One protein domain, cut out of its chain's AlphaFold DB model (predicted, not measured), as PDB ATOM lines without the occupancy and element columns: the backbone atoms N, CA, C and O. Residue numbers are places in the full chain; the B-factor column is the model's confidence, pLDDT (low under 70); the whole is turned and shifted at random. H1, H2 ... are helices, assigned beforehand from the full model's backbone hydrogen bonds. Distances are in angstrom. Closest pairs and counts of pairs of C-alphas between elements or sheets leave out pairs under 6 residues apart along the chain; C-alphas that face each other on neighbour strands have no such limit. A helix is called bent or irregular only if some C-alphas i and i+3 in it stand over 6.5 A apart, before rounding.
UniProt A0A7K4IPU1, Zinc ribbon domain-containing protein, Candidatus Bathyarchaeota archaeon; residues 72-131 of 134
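This is residues 72 to 131 of the 134 residues of the protein "Zinc ribbon domain-containing protein" of Candidatus Bathyarchaeota archaeon (UniProt A0A7K4IPU1). You are looking at a long helical hairpin: H1 runs one way, the chain turns at residues 97 to 100, and the longer H2 folds back alongside it at a small angle. Residues 120 to 131, of which 120 to 129 belong to H2, stick out as a free arm at the end away from the turn. The printed part has 60 residues with two named helices, H1 then H2, and no named strand; the class is all helix. It is loose, with a radius of gyration of the C-alphas of 14.8 A, and makes a rod spanning 49 by 20 by 10 A.

Start with H1, residues 72 to 96, and compare it with H2, residues 101 to 129: they run opposite ways at a shallow tilt of 16 degrees, a helical hairpin. They touch with residues 82 to 93 of H1 and 104 to 115 of H2 alone. Look for their closest C-alphas at Met 93 and Ala 104, 7.1 A apart; the helix centres are 12.8 A apart. In the backbone, every O i to N i+4 pair of H2 is within hydrogen-bond range, against 19 of 21 in H1.

Find C-alpha 72 at (29.074, -1.997, 53.488); from there H1 runs 35.7 A to C-alpha 96 at (30.278, -23.811, 25.287). It is neither bent nor irregular, but only just: C-alphas 74 and 77 are 6.3 A apart. After a tight link of four residues, H2 runs 42.2 A from C-alpha 101 to C-alpha 129 at (21.234, 12.117, 47.121).

The two C-alphas farthest apart are those of Gly 97 and Tyr 131, at 49.8 A. Residues 95 to 100 stand free, as do 120 to 131. The printed part has no cut. Its mean pLDDT is 78.7; look for values under 70 at residues 72 to 75, 98 to 99, 101 and 130 to 131.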
ATOM      1  N   PHE A  72      28.573  -0.649  53.773       50.50
ATOM      2  CA  PHE A  72      29.074  -1.997  53.488       50.50
ATOM      3  C   PHE A  72      27.977  -3.070  53.368       50.50
ATOM      4  O   PHE A  72      28.143  -4.059  52.656       50.50
ATOM      5  N   THR A  73      26.816  -2.870  54.001       53.44
ATOM      6  CA  THR A  73      25.700  -3.831  53.926       53.44
ATOM      7  C   THR A  73      25.079  -3.890  52.528       53.44
ATOM      8  O   THR A  73      24.594  -4.941  52.119       53.44
ATOM      9  N   PHE A  74      25.127  -2.788  51.772       60.72
ATOM     10  CA  PHE A  74      24.569  -2.711  50.417       60.72
ATOM     11  C   PHE A  74      25.594  -3.052  49.320       60.72
ATOM     12  O   PHE A  74      25.221  -3.426  48.213       60.72
ATOM     13  N   ILE A  75      26.889  -2.969  49.637       67.75
ATOM     14  CA  ILE A  75      27.997  -3.314  48.732       67.75
ATOM     15  C   ILE A  75      28.195  -4.839  48.634       67.75
ATOM     16  O   ILE A  75      28.557  -5.345  47.573       67.75
ATOM     17  N   GLY A  76      27.882  -5.589  49.696       74.81
ATOM     18  CA  GLY A  76      27.987  -7.054  49.721       74.81
ATOM     19  C   GLY A  76      27.226  -7.775  48.593       74.81
ATOM     20  O   GLY A  76      27.837  -8.575  47.885       74.81
ATOM     21  N   PRO A  77      25.933  -7.479  48.354       81.75
ATOM     22  CA  PRO A  77      25.169  -8.076  47.256       81.75
ATOM     23  C   PRO A  77      25.702  -7.718  45.865       81.75
ATOM     24  O   PRO A  77      25.652  -8.547  44.962       81.75
ATOM     25  N   LEU A  78      26.235  -6.503  45.688       74.19
ATOM     26  CA  LEU A  78      26.801  -6.059  44.412       74.19
ATOM     27  C   LEU A  78      28.091  -6.809  44.085       74.19
ATOM     28  O   LEU A  78      28.230  -7.332  42.983       74.19
ATOM     29  N   ILE A  79      29.004  -6.922  45.052       78.62
ATOM     30  CA  ILE A  79      30.245  -7.687  44.885       78.62
ATOM     31  C   ILE A  79      29.933  -9.178  44.717       78.62
ATOM     32  O   ILE A  79      30.499  -9.832  43.847       78.62
ATOM     33  N   GLY A  80      28.993  -9.717  45.498       82.50
ATOM     34  CA  GLY A  80      28.558 -11.106  45.368       82.50
ATOM     35  C   GLY A  80      27.957 -11.403  43.992       82.50
ATOM     36  O   GLY A  80      28.339 -12.381  43.355       82.50
ATOM     37  N   GLY A  81      27.076 -10.533  43.492       84.38
ATOM     38  CA  GLY A  81      26.494 -10.654  42.155       84.38
ATOM     39  C   GLY A  81      27.549 -10.589  41.054       84.38
ATOM     40  O   GLY A  81      27.518 -11.384  40.123       84.38
ATOM     41  N   LEU A  82      28.533  -9.705  41.198       78.56
ATOM     42  CA  LEU A  82      29.662  -9.565  40.284       78.56
ATOM     43  C   LEU A  82      30.496 -10.845  40.202       78.56
ATOM     44  O   LEU A  82      30.750 -11.345  39.109       78.56
ATOM     45  N   VAL A  83      30.861 -11.409  41.353       85.19
ATOM     46  CA  VAL A  83      31.606 -12.672  41.444       85.19
ATOM     47  C   VAL A  83      30.795 -13.832  40.855       85.19
ATOM     48  O   VAL A  83      31.354 -14.664  40.147       85.19
ATOM     49  N   LEU A  84      29.478 -13.872  41.075       85.12
ATOM     50  CA  LEU A  84      28.599 -14.897  40.502       85.12
ATOM     51  C   LEU A  84      28.454 -14.777  38.982       85.12
ATOM     52  O   LEU A  84      28.541 -15.787  38.288       85.12
ATOM     53  N   ILE A  85      28.276 -13.561  38.457       84.62
ATOM     54  CA  ILE A  85      28.258 -13.298  37.010       84.62
ATOM     55  C   ILE A  85      29.583 -13.747  36.401       84.62
ATOM     56  O   ILE A  85      29.599 -14.400  35.365       84.62
ATOM     57  N   PHE A  86      30.688 -13.459  37.081       82.31
ATOM     58  CA  PHE A  86      32.023 -13.827  36.651       82.31
ATOM     59  C   PHE A  86      32.244 -15.346  36.591       82.31
ATOM     60  O   PHE A  86      32.681 -15.873  35.566       82.31
ATOM     61  N   LEU A  87      31.902 -16.062  37.667       86.94
ATOM     62  CA  LEU A  87      31.987 -17.523  37.730       86.94
ATOM     63  C   LEU A  87      31.051 -18.195  36.721       86.94
ATOM     64  O   LEU A  87      31.463 -19.129  36.038       86.94
ATOM     65  N   GLY A  88      29.811 -17.714  36.609       87.81
ATOM     66  CA  GLY A  88      28.836 -18.229  35.652       87.81
ATOM     67  C   GLY A  88      29.284 -18.009  34.212       87.81
ATOM     68  O   GLY A  88      29.164 -18.911  33.389       87.81
ATOM     69  N   PHE A  89      29.874 -16.850  33.921       81.56
ATOM     70  CA  PHE A  89      30.417 -16.535  32.608       81.56
ATOM     71  C   PHE A  89      31.623 -17.420  32.254       81.56
ATOM     72  O   PHE A  89      31.659 -18.004  31.172       81.56
ATOM     73  N   MET A  90      32.570 -17.598  33.183       77.12
ATOM     74  CA  MET A  90      33.701 -18.525  33.019       77.12
ATOM     75  C   MET A  90      33.242 -19.973  32.800       77.12
ATOM     76  O   MET A  90      33.718 -20.635  31.878       77.12
ATOM     77  N   ALA A  91      32.284 -20.456  33.594       84.75
ATOM     78  CA  ALA A  91      31.731 -21.804  33.457       84.75
ATOM     79  C   ALA A  91      30.943 -21.984  32.146       84.75
ATOM     80  O   ALA A  91      31.077 -23.007  31.478       84.75
ATOM     81  N   TYR A  92      30.165 -20.978  31.738       82.50
ATOM     82  CA  TYR A  92      29.442 -20.967  30.463       82.50
ATOM     83  C   TYR A  92      30.404 -21.033  29.274       82.50
ATOM     84  O   TYR A  92      30.219 -21.839  28.362       82.50
ATOM     85  N   MET A  93      31.484 -20.251  29.316       75.88
ATOM     86  CA  MET A  93      32.539 -20.294  28.305       75.88
ATOM     87  C   MET A  93      33.219 -21.669  28.259       75.88
ATOM     88  O   MET A  93      33.413 -22.208  27.171       75.88
ATOM     89  N   GLN A  94      33.497 -22.273  29.419       73.62
ATOM     90  CA  GLN A  94      34.089 -23.609  29.522       73.62
ATOM     91  C   GLN A  94      33.185 -24.716  28.945       73.62
ATOM     92  O   GLN A  94      33.691 -25.620  28.284       73.62
ATOM     93  N   VAL A  95      31.865 -24.639  29.148       81.12
ATOM     94  CA  VAL A  95      30.886 -25.606  28.607       81.12
ATOM     95  C   VAL A  95      30.632 -25.390  27.120       81.12
ATOM     96  O   VAL A  95      30.476 -26.351  26.372       81.12
ATOM     97  N   SER A  96      30.591 -24.134  26.678       81.44
ATOM     98  CA  SER A  96      30.278 -23.811  25.287       81.44
ATOM     99  C   SER A  96      31.339 -24.325  24.310       81.44
ATOM    100  O   SER A  96      31.000 -24.589  23.162       81.44
ATOM    101  N   GLY A  97      32.603 -24.484  24.738       71.25
ATOM    102  CA  GLY A  97      33.691 -25.077  23.943       71.25
ATOM    103  C   GLY A  97      33.997 -24.372  22.612       71.25
ATOM    104  O   GLY A  97      34.833 -24.844  21.847       71.25
ATOM    105  N   MET A  98      33.323 -23.256  22.322       61.56
ATOM    106  CA  MET A  98      33.175 -22.713  20.968       61.56
ATOM    107  C   MET A  98      33.913 -21.399  20.742       61.56
ATOM    108  O   MET A  98      34.008 -20.931  19.612       61.56
ATOM    109  N   LEU A  99      34.410 -20.764  21.799       58.06
ATOM    110  CA  LEU A  99      34.840 -19.375  21.729       58.06
ATOM    111  C   LEU A  99      36.330 -19.304  22.042       58.06
ATOM    112  O   LEU A  99      36.758 -19.493  23.180       58.06
ATOM    113  N   GLY A 100      37.122 -19.077  20.991       70.06
ATOM    114  CA  GLY A 100      38.567 -18.903  21.081       70.06
ATOM    115  C   GLY A 100      38.947 -17.886  22.157       70.06
ATOM    116  O   GLY A 100      38.186 -16.966  22.460       70.06
ATOM    117  N   ARG A 101      40.141 -18.064  22.733       69.38
ATOM    118  CA  ARG A 101      40.667 -17.292  23.872       69.38
ATOM    119  C   ARG A 101      40.411 -15.783  23.740       69.38
ATOM    120  O   ARG A 101      39.988 -15.167  24.708       69.38
ATOM    121  N   GLU A 102      40.564 -15.233  22.539       71.75
ATOM    122  CA  GLU A 102      40.255 -13.843  22.163       71.75
ATOM    123  C   GLU A 102      38.863 -13.361  22.624       71.75
ATOM    124  O   GLU A 102      38.725 -12.304  23.240       71.75
ATOM    125  N   ILE A 103      37.811 -14.152  22.391       77.12
ATOM    126  CA  ILE A 103      36.425 -13.758  22.689       77.12
ATOM    127  C   ILE A 103      36.134 -13.870  24.190       77.12
ATOM    128  O   ILE A 103      35.359 -13.080  24.733       77.12
ATOM    129  N   ALA A 104      36.809 -14.786  24.891       75.88
ATOM    130  CA  ALA A 104      36.753 -14.874  26.350       75.88
ATOM    131  C   ALA A 104      37.304 -13.603  27.020       75.88
ATOM    132  O   ALA A 104      36.716 -13.089  27.969       75.88
ATOM    133  N   TRP A 105      38.403 -13.056  26.492       76.88
ATOM    134  CA  TRP A 105      38.965 -11.794  26.980       76.88
ATOM    135  C   TRP A 105      38.065 -10.603  26.659       76.88
ATOM    136  O   TRP A 105      37.820  -9.771  27.532       76.88
ATOM    137  N   ALA A 106      37.520 -10.535  25.443       81.88
ATOM    138  CA  ALA A 106      36.612  -9.456  25.057       81.88
ATOM    139  C   ALA A 106      35.377  -9.393  25.973       81.88
ATOM    140  O   ALA A 106      35.000  -8.333  26.466       81.88
ATOM    141  N   THR A 107      34.772 -10.540  26.258       78.38
ATOM    142  CA  THR A 107      33.579 -10.635  27.107       78.38
ATOM    143  C   THR A 107      33.865 -10.353  28.585       78.38
ATOM    144  O   THR A 107      33.095  -9.632  29.218       78.38
ATOM    145  N   PHE A 108      35.000 -10.815  29.117       83.06
ATOM    146  CA  PHE A 108      35.505 -10.426  30.441       83.06
ATOM    147  C   PHE A 108      35.614  -8.902  30.587       83.06
ATOM    148  O   PHE A 108      35.101  -8.325  31.549       83.06
ATOM    149  N   LEU A 109      36.236  -8.241  29.606       84.81
ATOM    150  CA  LEU A 109      36.412  -6.787  29.602       84.81
ATOM    151  C   LEU A 109      35.077  -6.047  29.497       84.81
ATOM    152  O   LEU A 109      34.890  -5.039  30.172       84.81
ATOM    153  N   VAL A 110      34.130  -6.560  28.707       85.00
ATOM    154  CA  VAL A 110      32.777  -5.993  28.608       85.00
ATOM    155  C   VAL A 110      32.039  -6.099  29.944       85.00
ATOM    156  O   VAL A 110      31.475  -5.106  30.401       85.00
ATOM    157  N   VAL A 111      32.078  -7.258  30.609       83.94
ATOM    158  CA  VAL A 111      31.440  -7.454  31.922       83.94
ATOM    159  C   VAL A 111      32.042  -6.500  32.956       83.94
ATOM    160  O   VAL A 111      31.302  -5.782  33.628       83.94
ATOM    161  N   ILE A 112      33.373  -6.417  33.032       84.31
ATOM    162  CA  ILE A 112      34.079  -5.488  33.930       84.31
ATOM    163  C   ILE A 112      33.766  -4.028  33.604       84.31
ATOM    164  O   ILE A 112      33.552  -3.230  34.515       84.31
ATOM    165  N   GLY A 113      33.683  -3.671  32.324       89.44
ATOM    166  CA  GLY A 113      33.280  -2.336  31.894       89.44
ATOM    167  C   GLY A 113      31.880  -1.972  32.389       89.44
ATOM    168  O   GLY A 113      31.703  -0.921  33.002       89.44
ATOM    169  N   ILE A 114      30.899  -2.863  32.205       86.38
ATOM    170  CA  ILE A 114      29.519  -2.666  32.688       86.38
ATOM    171  C   ILE A 114      29.503  -2.487  34.210       86.38
ATOM    172  O   ILE A 114      28.838  -1.588  34.720       86.38
ATOM    173  N   ILE A 115      30.275  -3.293  34.934       84.81
ATOM    174  CA  ILE A 115      30.415  -3.197  36.389       84.81
ATOM    175  C   ILE A 115      30.931  -1.817  36.816       84.81
ATOM    176  O   ILE A 115      30.336  -1.192  37.694       84.81
ATOM    177  N   ILE A 116      32.025  -1.340  36.213       87.75
ATOM    178  CA  ILE A 116      32.633  -0.044  36.554       87.75
ATOM    179  C   ILE A 116      31.643   1.089  36.272       87.75
ATOM    180  O   ILE A 116      31.494   1.997  37.093       87.75
ATOM    181  N   ILE A 117      30.920   1.013  35.151       87.75
ATOM    182  CA  ILE A 117      29.891   1.989  34.777       87.75
ATOM    183  C   ILE A 117      28.762   2.007  35.813       87.75
ATOM    184  O   ILE A 117      28.406   3.073  36.314       87.75
ATOM    185  N   VAL A 118      28.220   0.843  36.180       84.62
ATOM    186  CA  VAL A 118      27.141   0.739  37.175       84.62
ATOM    187  C   VAL A 118      27.603   1.244  38.541       84.62
ATOM    188  O   VAL A 118      26.877   2.004  39.178       84.62
ATOM    189  N   ALA A 119      28.814   0.889  38.978       82.81
ATOM    190  CA  ALA A 119      29.381   1.359  40.239       82.81
ATOM    191  C   ALA A 119      29.583   2.883  40.247       82.81
ATOM    192  O   ALA A 119      29.226   3.539  41.225       82.81
ATOM    193  N   GLY A 120      30.091   3.459  39.154       88.38
ATOM    194  CA  GLY A 120      30.258   4.906  39.003       88.38
ATOM    195  C   GLY A 120      28.924   5.653  39.017       88.38
ATOM    196  O   GLY A 120      28.769   6.632  39.746       88.38
ATOM    197  N   ILE A 121      27.929   5.152  38.283       89.44
ATOM    198  CA  ILE A 121      26.567   5.704  38.270       89.44
ATOM    199  C   ILE A 121      25.922   5.594  39.656       89.44
ATOM    200  O   ILE A 121      25.281   6.538  40.117       89.44
ATOM    201  N   TYR A 122      26.100   4.466  40.342       82.38
ATOM    202  CA  TYR A 122      25.585   4.262  41.692       82.38
ATOM    203  C   TYR A 122      26.241   5.220  42.693       82.38
ATOM    204  O   TYR A 122      25.535   5.885  43.449       82.38
ATOM    205  N   ALA A 123      27.568   5.364  42.656       86.44
ATOM    206  CA  ALA A 123      28.300   6.311  43.493       86.44
ATOM    207  C   ALA A 123      27.859   7.758  43.229       86.44
ATOM    208  O   ALA A 123      27.614   8.512  44.171       86.44
ATOM    209  N   TRP A 124      27.672   8.130  41.961       88.25
ATOM    210  CA  TRP A 124      27.152   9.440  41.570       88.25
ATOM    211  C   TRP A 124      25.708   9.669  42.048       88.25
ATOM    212  O   TRP A 124      25.396  10.730  42.592       88.25
ATOM    213  N   MET A 125      24.827   8.671  41.933       84.06
ATOM    214  CA  MET A 125      23.458   8.734  42.466       84.06
ATOM    215  C   MET A 125      23.423   8.837  43.997       84.06
ATOM    216  O   MET A 125      22.600   9.560  44.555       84.06
ATOM    217  N   VAL A 126      24.317   8.142  44.700       83.19
ATOM    218  CA  VAL A 126      24.430   8.234  46.163       83.19
ATOM    219  C   VAL A 126      24.972   9.602  46.583       83.19
ATOM    220  O   VAL A 126      24.434  10.213  47.506       83.19
ATOM    221  N   ALA A 127      25.984  10.123  45.886       82.25
ATOM    222  CA  ALA A 127      26.556  11.441  46.153       82.25
ATOM    223  C   ALA A 127      25.548  12.572  45.895       82.25
ATOM    224  O   ALA A 127      25.409  13.479  46.714       82.25
ATOM    225  N   SER A 128      24.783  12.487  44.806       78.94
ATOM    226  CA  SER A 128      23.728  13.459  44.486       78.94
ATOM    227  C   SER A 128      22.545  13.397  45.458       78.94
ATOM    228  O   SER A 128      21.978  14.438  45.780       78.94
ATOM    229  N   ARG A 129      22.210  12.224  46.017       74.31
ATOM    230  CA  ARG A 129      21.234  12.117  47.121       74.31
ATOM    231  C   ARG A 129      21.740  12.684  48.449       74.31
ATOM    232  O   ARG A 129      20.921  13.016  49.302       74.31
ATOM    233  N   ARG A 130      23.059  12.774  48.646       67.56
ATOM    234  CA  ARG A 130      23.682  13.356  49.846       67.56
ATOM    235  C   ARG A 130      23.827  14.878  49.786       67.56
ATOM    236  O   ARG A 130      24.179  15.451  50.809       67.56
ATOM    237  N   TYR A 131      23.554  15.528  48.654       62.81
ATOM    238  CA  TYR A 131      23.562  16.989  48.562       62.81
ATOM    239  C   TYR A 131      22.263  17.562  49.156       62.81
ATOM    240  O   TYR A 131      21.202  17.409  48.540       62.81
TER     241      TYR A 131